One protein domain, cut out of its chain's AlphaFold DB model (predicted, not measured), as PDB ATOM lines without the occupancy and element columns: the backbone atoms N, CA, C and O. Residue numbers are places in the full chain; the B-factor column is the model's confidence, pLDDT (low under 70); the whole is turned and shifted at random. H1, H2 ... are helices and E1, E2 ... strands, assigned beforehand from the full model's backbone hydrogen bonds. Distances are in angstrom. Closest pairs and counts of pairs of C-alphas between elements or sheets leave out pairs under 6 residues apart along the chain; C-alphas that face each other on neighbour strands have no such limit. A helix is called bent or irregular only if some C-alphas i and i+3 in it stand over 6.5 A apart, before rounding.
ATOM      1  N   LEU A   4     -33.893 -10.744  41.626       93.75
ATOM      2  CA  LEU A   4     -35.104 -11.442  42.028       93.75
ATOM      3  C   LEU A   4     -35.978 -11.718  40.807       93.75
ATOM      4  O   LEU A   4     -36.141 -10.869  39.928       93.75
ATOM      5  N   PHE A   5     -36.617 -12.882  40.795       94.38
ATOM      6  CA  PHE A   5     -37.527 -13.310  39.738       94.38
ATOM      7  C   PHE A   5     -38.952 -13.363  40.288       94.38
ATOM      8  O   PHE A   5     -39.340 -14.300  40.993       94.38
ATOM      9  N   LYS A   6     -39.755 -12.334  39.998       96.62
ATOM     10  CA  LYS A   6     -41.165 -12.293  40.400       96.62
ATOM     11  C   LYS A   6     -42.006 -13.086  39.407       96.62
ATOM     12  O   LYS A   6     -42.117 -12.683  38.253       96.62
ATOM     13  N   CYS A   7     -42.633 -14.169  39.849       96.44
ATOM     14  CA  CYS A   7     -43.609 -14.887  39.038       96.44
ATOM     15  C   CYS A   7     -44.873 -14.032  38.872       96.44
ATOM     16  O   CYS A   7     -45.413 -13.521  39.850       96.44
ATOM     17  N   LYS A   8     -45.359 -13.871  37.641       96.56
ATOM     18  CA  LYS A   8     -46.594 -13.143  37.324       96.56
ATOM     19  C   LYS A   8     -47.844 -13.950  37.689       96.56
ATOM     20  O   LYS A   8     -48.841 -13.344  38.052       96.56
ATOM     21  N   LYS A   9     -47.771 -15.291  37.659       94.56
ATOM     22  CA  LYS A   9     -48.897 -16.189  37.975       94.56
ATOM     23  C   LYS A   9     -49.284 -16.147  39.458       94.56
ATOM     24  O   LYS A   9     -50.459 -16.057  39.773       94.56
ATOM     25  N   CYS A  10     -48.305 -16.193  40.366       95.56
ATOM     26  CA  CYS A  10     -48.552 -16.245  41.818       95.56
ATOM     27  C   CYS A  10     -47.987 -15.047  42.597       95.56
ATOM     28  O   CYS A  10     -47.997 -15.041  43.823       95.56
ATOM     29  N   SER A  11     -47.429 -14.041  41.914       95.38
ATOM     30  CA  SER A  11     -46.781 -12.860  42.512       95.38
ATOM     31  C   SER A  11     -45.582 -13.121  43.439       95.38
ATOM     32  O   SER A  11     -44.965 -12.156  43.905       95.38
ATOM     33  N   LYS A  12     -45.181 -14.382  43.659       95.06
ATOM     34  CA  LYS A  12     -44.027 -14.756  44.487       95.06
ATOM     35  C   LYS A  12     -42.730 -14.208  43.894       95.06
ATOM     36  O   LYS A  12     -42.466 -14.356  42.700       95.06
ATOM     37  N   LYS A  13     -41.899 -13.605  44.745       95.44
ATOM     38  CA  LYS A  13     -40.501 -13.277  44.432       95.44
ATOM     39  C   LYS A  13     -39.633 -14.497  44.732       95.44
ATOM     40  O   LYS A  13     -39.715 -15.046  45.828       95.44
ATOM     41  N   ASN A  14     -38.827 -14.909  43.763       91.31
ATOM     42  CA  ASN A  14     -37.944 -16.062  43.872       91.31
ATOM     43  C   ASN A  14     -36.491 -15.605  43.748       91.31
ATOM     44  O   ASN A  14     -36.163 -14.835  42.843       91.31
ATOM     45  N   ASN A  15     -35.635 -16.134  44.620       92.69
ATOM     46  CA  ASN A  15     -34.208 -16.231  44.338       92.69
ATOM     47  C   ASN A  15     -33.981 -17.352  43.324       92.69
ATOM     48  O   ASN A  15     -34.824 -18.241  43.186       92.69
ATOM     49  N   ILE A  16     -32.838 -17.337  42.640       89.25
ATOM     50  CA  ILE A  16     -32.516 -18.383  41.661       89.25
ATOM     51  C   ILE A  16     -32.514 -19.787  42.282       89.25
ATOM     52  O   ILE A  16     -32.986 -20.727  41.660       89.25
ATOM     53  N   SER A  17     -32.086 -19.909  43.542       88.75
ATOM     54  CA  SER A  17     -32.104 -21.155  44.321       88.75
ATOM     55  C   SER A  17     -33.501 -21.755  44.493       88.75
ATOM     56  O   SER A  17     -33.634 -22.954  44.703       88.75
ATOM     57  N   ASN A  18     -34.543 -20.925  44.407       88.62
ATOM     58  CA  ASN A  18     -35.930 -21.343  44.588       88.62
ATOM     59  C   ASN A  18     -36.569 -21.772  43.256       88.62
ATOM     60  O   ASN A  18     -37.738 -22.152  43.239       88.62
ATOM     61  N   LEU A  19     -35.841 -21.650  42.140       89.06
ATOM     62  CA  LEU A  19     -36.283 -22.037  40.808       89.06
ATOM     63  C   LEU A  19     -35.627 -23.367  40.434       89.06
ATOM     64  O   LEU A  19     -34.418 -23.440  40.233       89.06
ATOM     65  N   ASN A  20     -36.435 -24.421  40.349       87.31
ATOM     66  CA  ASN A  20     -35.979 -25.766  40.000       87.31
ATOM     67  C   ASN A  20     -36.935 -26.386  38.977       87.31
ATOM     68  O   ASN A  20     -37.848 -27.133  39.329       87.31
ATOM     69  N   GLY A  21     -36.806 -25.971  37.717       86.56
ATOM     70  CA  GLY A  21     -37.743 -26.315  36.645       86.56
ATOM     71  C   GLY A  21     -39.049 -25.503  36.661       86.56
ATOM     72  O   GLY A  21     -39.665 -25.287  35.624       86.56
ATOM     73  N   THR A  22     -39.477 -24.998  37.822       92.31
ATOM     74  CA  THR A  22     -40.678 -24.160  37.986       92.31
ATOM     75  C   THR A  22     -40.444 -23.041  39.001       92.31
ATOM     76  O   THR A  22     -39.425 -22.994  39.692       92.31
ATOM     77  N   CYS A  23     -41.417 -22.136  39.130       93.38
ATOM     78  CA  CYS A  23     -41.521 -21.242  40.279       93.38
ATOM     79  C   CYS A  23     -41.529 -22.051  41.589       93.38
ATOM     80  O   CYS A  23     -42.194 -23.077  41.681       93.38
ATOM     81  N   GLY A  24     -40.900 -21.538  42.650       90.56
ATOM     82  CA  GLY A  24     -40.895 -22.197  43.963       90.56
ATOM     83  C   GLY A  24     -42.240 -22.202  44.708       90.56
ATOM     84  O   GLY A  24     -42.286 -22.589  45.866       90.56
ATOM     85  N   ASN A  25     -43.324 -21.719  44.088       93.75
ATOM     86  CA  ASN A  25     -44.658 -21.618  44.702       93.75
ATOM     87  C   ASN A  25     -45.800 -22.016  43.749       93.75
ATOM     88  O   ASN A  25     -46.953 -22.064  44.164       93.75
ATOM     89  N   CYS A  26     -45.532 -22.223  42.460       92.38
ATOM     90  CA  CYS A  26     -46.522 -22.716  41.507       92.38
ATOM     91  C   CYS A  26     -45.827 -23.451  40.357       92.38
ATOM     92  O   CYS A  26     -44.619 -23.358  40.170       92.38
ATOM     93  N   ASP A  27     -46.613 -24.130  39.543       92.06
ATOM     94  CA  ASP A  27     -46.224 -24.858  38.332       92.06
ATOM     95  C   ASP A  27     -45.696 -23.979  37.174       92.06
ATOM     96  O   ASP A  27     -45.428 -24.487  36.089       92.06
ATOM     97  N   ASN A  28     -45.541 -22.662  37.351       92.12
ATOM     98  CA  ASN A  28     -45.086 -21.799  36.264       92.12
ATOM     99  C   ASN A  28     -43.617 -22.066  35.895       92.12
ATOM    100  O   ASN A  28     -42.715 -21.669  36.634       92.12
ATOM    101  N   ASN A  29     -43.392 -22.640  34.715       92.44
ATOM    102  CA  ASN A  29     -42.077 -22.860  34.100       92.44
ATOM    103  C   ASN A  29     -41.777 -21.921  32.916       92.44
ATOM    104  O   ASN A  29     -40.717 -22.003  32.308       92.44
ATOM    105  N   ARG A  30     -42.705 -21.024  32.570       94.06
ATOM    106  CA  ARG A  30     -42.584 -20.141  31.407       94.06
ATOM    107  C   ARG A  30     -41.817 -18.868  31.745       94.06
ATOM    108  O   ARG A  30     -42.186 -18.158  32.686       94.06
ATOM    109  N   LEU A  31     -40.774 -18.560  30.975       93.00
ATOM    110  CA  LEU A  31     -39.878 -17.421  31.205       93.00
ATOM    111  C   LEU A  31     -40.614 -16.073  31.114       93.00
ATOM    112  O   LEU A  31     -40.407 -15.194  31.949       93.00
ATOM    113  N   GLU A  32     -41.522 -15.921  30.151       94.44
ATOM    114  CA  GLU A  32     -42.345 -14.725  29.932       94.44
ATOM    115  C   GLU A  32     -43.263 -14.394  31.120       94.44
ATOM    116  O   GLU A  32     -43.654 -13.236  31.326       94.44
ATOM    117  N   ASN A  33     -43.540 -15.395  31.958       95.75
ATOM    118  CA  ASN A  33     -44.315 -15.268  33.183       95.75
ATOM    119  C   ASN A  33     -43.460 -14.880  34.395       95.75
ATOM    120  O   ASN A  33     -43.953 -14.906  35.521       95.75
ATOM    121  N   PHE A  34     -42.210 -14.463  34.194       95.69
ATOM    122  CA  PHE A  34     -41.384 -13.861  35.233       95.69
ATOM    123  C   PHE A  34     -41.051 -12.402  34.911       95.69
ATOM    124  O   PHE A  34     -40.842 -12.001  33.769       95.69
ATOM    125  N   LYS A  35     -40.999 -11.577  35.958       95.50
ATOM    126  CA  LYS A  35     -40.463 -10.216  35.933       95.50
ATOM    127  C   LYS A  35     -39.146 -10.203  36.703       95.50
ATOM    128  O   LYS A  35     -39.116 -10.573  37.875       95.50
ATOM    129  N   ILE A  36     -38.081  -9.751  36.050       92.94
ATOM    130  CA  ILE A  36     -36.757  -9.594  36.658       92.94
ATOM    131  C   ILE A  36     -36.740  -8.281  37.450       92.94
ATOM    132  O   ILE A  36     -37.123  -7.230  36.934       92.94
ATOM    133  N   ILE A  37     -36.326  -8.349  38.711       90.38
ATOM    134  CA  ILE A  37     -36.197  -7.213  39.625       90.38
ATOM    135  C   ILE A  37     -34.741  -7.168  40.085       90.38
ATOM    136  O   ILE A  37     -34.246  -8.128  40.663       90.38
ATOM    137  N   ILE A  38     -34.062  -6.053  39.836       85.12
ATOM    138  CA  ILE A  38     -32.654  -5.853  40.184       85.12
ATOM    139  C   ILE A  38     -32.604  -4.761  41.254       85.12
ATOM    140  O   ILE A  38     -32.976  -3.621  40.985       85.12
ATOM    141  N   THR A  39     -32.215  -5.109  42.482       74.12
ATOM    142  CA  THR A  39     -32.477  -4.270  43.671       74.12
ATOM    143  C   THR A  39     -31.381  -3.258  44.022       74.12
ATOM    144  O   THR A  39     -31.509  -2.571  45.031       74.12
ATOM    145  N   ARG A  40     -30.326  -3.075  43.212       67.62
ATOM    146  CA  ARG A  40     -29.318  -2.012  43.431       67.62
ATOM    147  C   ARG A  40     -28.746  -1.479  42.112       67.62
ATOM    148  O   ARG A  40     -28.268  -2.266  41.303       67.62
ATOM    149  N   GLY A  41     -28.742  -0.150  41.963       63.53
ATOM    150  CA  GLY A  41     -28.159   0.585  40.832       63.53
ATOM    151  C   GLY A  41     -29.129   0.786  39.661       63.53
ATOM    152  O   GLY A  41     -29.807  -0.146  39.235       63.53
ATOM    153  N   LYS A  42     -29.207   2.011  39.118       62.59
ATOM    154  CA  LYS A  42     -29.925   2.242  37.854       62.59
ATOM    155  C   LYS A  42     -29.168   1.502  36.749       62.59
ATOM    156  O   LYS A  42     -28.023   1.840  36.467       62.59
ATOM    157  N   LEU A  43     -29.811   0.524  36.116       67.88
ATOM    158  CA  LEU A  43     -29.305  -0.121  34.904       67.88
ATOM    159  C   LEU A  43     -29.332   0.914  33.776       67.88
ATOM    160  O   LEU A  43     -30.362   1.118  33.139       67.88
ATOM    161  N   ARG A  44     -28.229   1.637  33.589       69.19
ATOM    162  CA  ARG A  44     -28.069   2.631  32.525       69.19
ATOM    163  C   ARG A  44     -26.910   2.222  31.630       69.19
ATOM    164  O   ARG A  44     -25.916   1.684  32.110       69.19
ATOM    165  N   GLY A  45     -27.056   2.484  30.336       75.81
ATOM    166  CA  GLY A  45     -26.045   2.151  29.340       75.81
ATOM    167  C   GLY A  45     -25.847   0.645  29.135       75.81
ATOM    168  O   GLY A  45     -26.660  -0.190  29.540       75.81
ATOM    169  N   MET A  46     -24.740   0.305  28.478       77.75
ATOM    170  CA  MET A  46     -24.445  -1.043  27.988       77.75
ATOM    171  C   MET A  46     -24.284  -2.081  29.118       77.75
ATOM    172  O   MET A  46     -24.738  -3.217  28.980       77.75
ATOM    173  N   SER A  47     -23.741  -1.684  30.274       79.44
ATOM    174  CA  SER A  47     -23.590  -2.555  31.453       79.44
ATOM    175  C   SER A  47     -24.938  -3.002  32.038       79.44
ATOM    176  O   SER A  47     -25.106  -4.153  32.458       79.44
ATOM    177  N   GLY A  48     -25.941  -2.120  32.003       82.94
ATOM    178  CA  GLY A  48     -27.301  -2.439  32.424       82.94
ATOM    179  C   GLY A  48     -27.961  -3.490  31.530       82.94
ATOM    180  O   GLY A  48     -28.573  -4.440  32.023       82.94
ATOM    181  N   MET A  49     -27.778  -3.358  30.213       85.44
ATOM    182  CA  MET A  49     -28.301  -4.300  29.223       85.44
ATOM    183  C   MET A  49     -27.629  -5.674  29.327       85.44
ATOM    184  O   MET A  49     -28.324  -6.690  29.323       85.44
ATOM    185  N   GLN A  50     -26.305  -5.713  29.514       86.81
ATOM    186  CA  GLN A  50     -25.571  -6.959  29.763       86.81
ATOM    187  C   GLN A  50     -26.077  -7.669  31.022       86.81
ATOM    188  O   GLN A  50     -26.299  -8.879  31.006       86.81
ATOM    189  N   THR A  51     -26.336  -6.920  32.099       86.88
ATOM    190  CA  THR A  51     -26.841  -7.515  33.341       86.88
ATOM    191  C   THR A  51     -28.246  -8.091  33.171       86.88
ATOM    192  O   THR A  51     -28.520  -9.202  33.627       86.88
ATOM    193  N   LEU A  52     -29.139  -7.376  32.480       88.88
ATOM    194  CA  LEU A  52     -30.477  -7.882  32.181       88.88
ATOM    195  C   LEU A  52     -30.427  -9.131  31.288       88.88
ATOM    196  O   LEU A  52     -31.174 -10.078  31.529       88.88
ATOM    197  N   SER A  53     -29.548  -9.144  30.282       90.69
ATOM    198  CA  SER A  53     -29.339 -10.304  29.409       90.69
ATOM    199  C   SER A  53     -28.882 -11.523  30.214       90.69
ATOM    200  O   SER A  53     -29.517 -12.576  30.180       90.69
ATOM    201  N   ARG A  54     -27.866 -11.348  31.070       90.56
ATOM    202  CA  ARG A  54     -27.364 -12.410  31.949       90.56
ATOM    203  C   ARG A  54     -28.430 -12.920  32.920       90.56
ATOM    204  O   ARG A  54     -28.527 -14.122  33.147       90.56
ATOM    205  N   ALA A  55     -29.262 -12.032  33.462       91.56
ATOM    206  CA  ALA A  55     -30.375 -12.415  34.327       91.56
ATOM    207  C   ALA A  55     -31.416 -13.286  33.597       91.56
ATOM    208  O   ALA A  55     -31.940 -14.230  34.189       91.56
ATOM    209  N   LYS A  56     -31.703 -12.997  32.319       93.25
ATOM    210  CA  LYS A  56     -32.606 -13.813  31.490       93.25
ATOM    211  C   LYS A  56     -32.035 -15.204  31.222       93.25
ATOM    212  O   LYS A  56     -32.766 -16.176  31.377       93.25
ATOM    213  N   GLU A  57     -30.753 -15.301  30.873       92.94
ATOM    214  CA  GLU A  57     -30.083 -16.589  30.632       92.94
ATOM    215  C   GLU A  57     -30.078 -17.473  31.886       92.94
ATOM    216  O   GLU A  57     -30.443 -18.646  31.828       92.94
ATOM    217  N   ILE A  58     -29.763 -16.892  33.048       91.00
ATOM    218  CA  ILE A  58     -29.802 -17.601  34.336       91.00
ATOM    219  C   ILE A  58     -31.211 -18.132  34.629       91.00
ATOM    220  O   ILE A  58     -31.371 -19.297  34.994       91.00
ATOM    221  N   LEU A  59     -32.239 -17.297  34.442       93.75
ATOM    222  CA  LEU A  59     -33.628 -17.715  34.623       93.75
ATOM    223  C   LEU A  59     -33.995 -18.857  33.672       93.75
ATOM    224  O   LEU A  59     -34.562 -19.854  34.108       93.75
ATOM    225  N   LYS A  60     -33.660 -18.725  32.385       92.88
ATOM    226  CA  LYS A  60     -33.921 -19.746  31.368       92.88
ATOM    227  C   LYS A  60     -33.289 -21.080  31.759       92.88
ATOM    228  O   LYS A  60     -33.966 -22.099  31.728       92.88
ATOM    229  N   SER A  61     -32.028 -21.061  32.182       90.81
ATOM    230  CA  SER A  61     -31.312 -22.254  32.636       90.81
ATOM    231  C   SER A  61     -31.983 -22.909  33.849       90.81
ATOM    232  O   SER A  61     -32.196 -24.118  33.843       90.81
ATOM    233  N   ALA A  62     -32.396 -22.134  34.856       89.88
ATOM    234  CA  ALA A  62     -33.057 -22.686  36.042       89.88
ATOM    235  C   ALA A  62     -34.457 -23.260  35.763       89.88
ATOM    236  O   ALA A  62     -34.861 -24.228  36.410       89.88
ATOM    237  N   LEU A  63     -35.194 -22.692  34.803       90.75
ATOM    238  CA  LEU A  63     -36.495 -23.211  34.360       90.75
ATOM    239  C   LEU A  63     -36.360 -24.438  33.447       90.75
ATOM    240  O   LEU A  63     -37.225 -25.305  33.465       90.75
ATOM    241  N   ASN A  64     -35.262 -24.536  32.695       86.44
ATOM    242  CA  ASN A  64     -34.953 -25.681  31.837       86.44
ATOM    243  C   ASN A  64     -34.147 -26.773  32.548       86.44
ATOM    244  O   ASN A  64     -33.693 -27.710  31.897       86.44
ATOM    245  N   LYS A  65     -33.927 -26.658  33.862       75.25
ATOM    246  CA  LYS A  65     -33.209 -27.680  34.616       75.25
ATOM    247  C   LYS A  65     -34.010 -28.977  34.528       75.25
ATOM    248  O   LYS A  65     -35.122 -29.050  35.054       75.25
TER     249      LYS A  65
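What this domain is: This is residues 4 to 65 of the 80 residues of an uncharacterized protein of Bacillus thuringiensis serovar cameroun (UniProt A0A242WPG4). A small sheet of two antiparallel strands, E1 and E2, has one long helix, H1, running past it; the first part of H1 sticks out beyond the rest at residues 45 to 50, and a long loop, residues 8 to 33, links the two strands. A short pairing of residues 13 to 14 with residues 5 to 6 of E1 ties this loop to the sheet. The printed part has 62 residues with two named strands and one named helix, in the order E1, E2, H1 along the chain. The class is mixed, helices and strands, with under half of the residues, 28, in named elements. The whole is compact, with a radius of gyration of the C-alphas of 11.6 A, yet elongated in outline, with spans of 35 by 21 by 19 A.

Where its parts are: E1 is residues 4 to 7, 9.7 A from first to last C-alpha, and begins at C-alpha 4 at (-35.104, -11.442, 42.028). E2 is residues 34 to 38, 12.8 A long, and begins at C-alpha 34 at (-41.384, -13.861, 35.233). H1 is residues 45 to 63, 27.9 A from first to last C-alpha, and ends at C-alpha 63 at (-36.495, -23.211, 34.360).

How they stand to each other: E1 and E2 are antiparallel neighbours and a hairpin, with 157 degrees between their N-to-C directions. The C-alphas of Cys 7 and Phe 34 face each other at 4.5 A. N 4 and O 37 are within hydrogen-bond range at 2.8 A, and so are N 35 and O 6, at 2.8 A. The closest C-alphas of E2 and H1 are those of Ile 36 and Ala 55, 7.4 A apart. The closest C-alphas of E1 and H1 are those of Phe 5 and Leu 59, 7.8 A apart. Within 10 A, H1 has 12 pairs of C-alphas with E2 and 5 with E1, made by its residues 51 to 59. In H1 every O i to N i+4 pair is within hydrogen-bond range, and H1 is not bent.

The domain as a whole: The two C-alphas farthest apart in the domain are those of Asp 27 and Gly 45, at 34.9 A. The printed part has no cut between residues 4 and 65. The link from E1 to E2 is long, with 26 residues between them; the link from E2 to H1 is short, with 6 residues. Residues 44 to 50, of which 45 to 50 belong to H1, stand free. The mean pLDDT of the printed part is 88.4, and residues 40 to 44 are under 70.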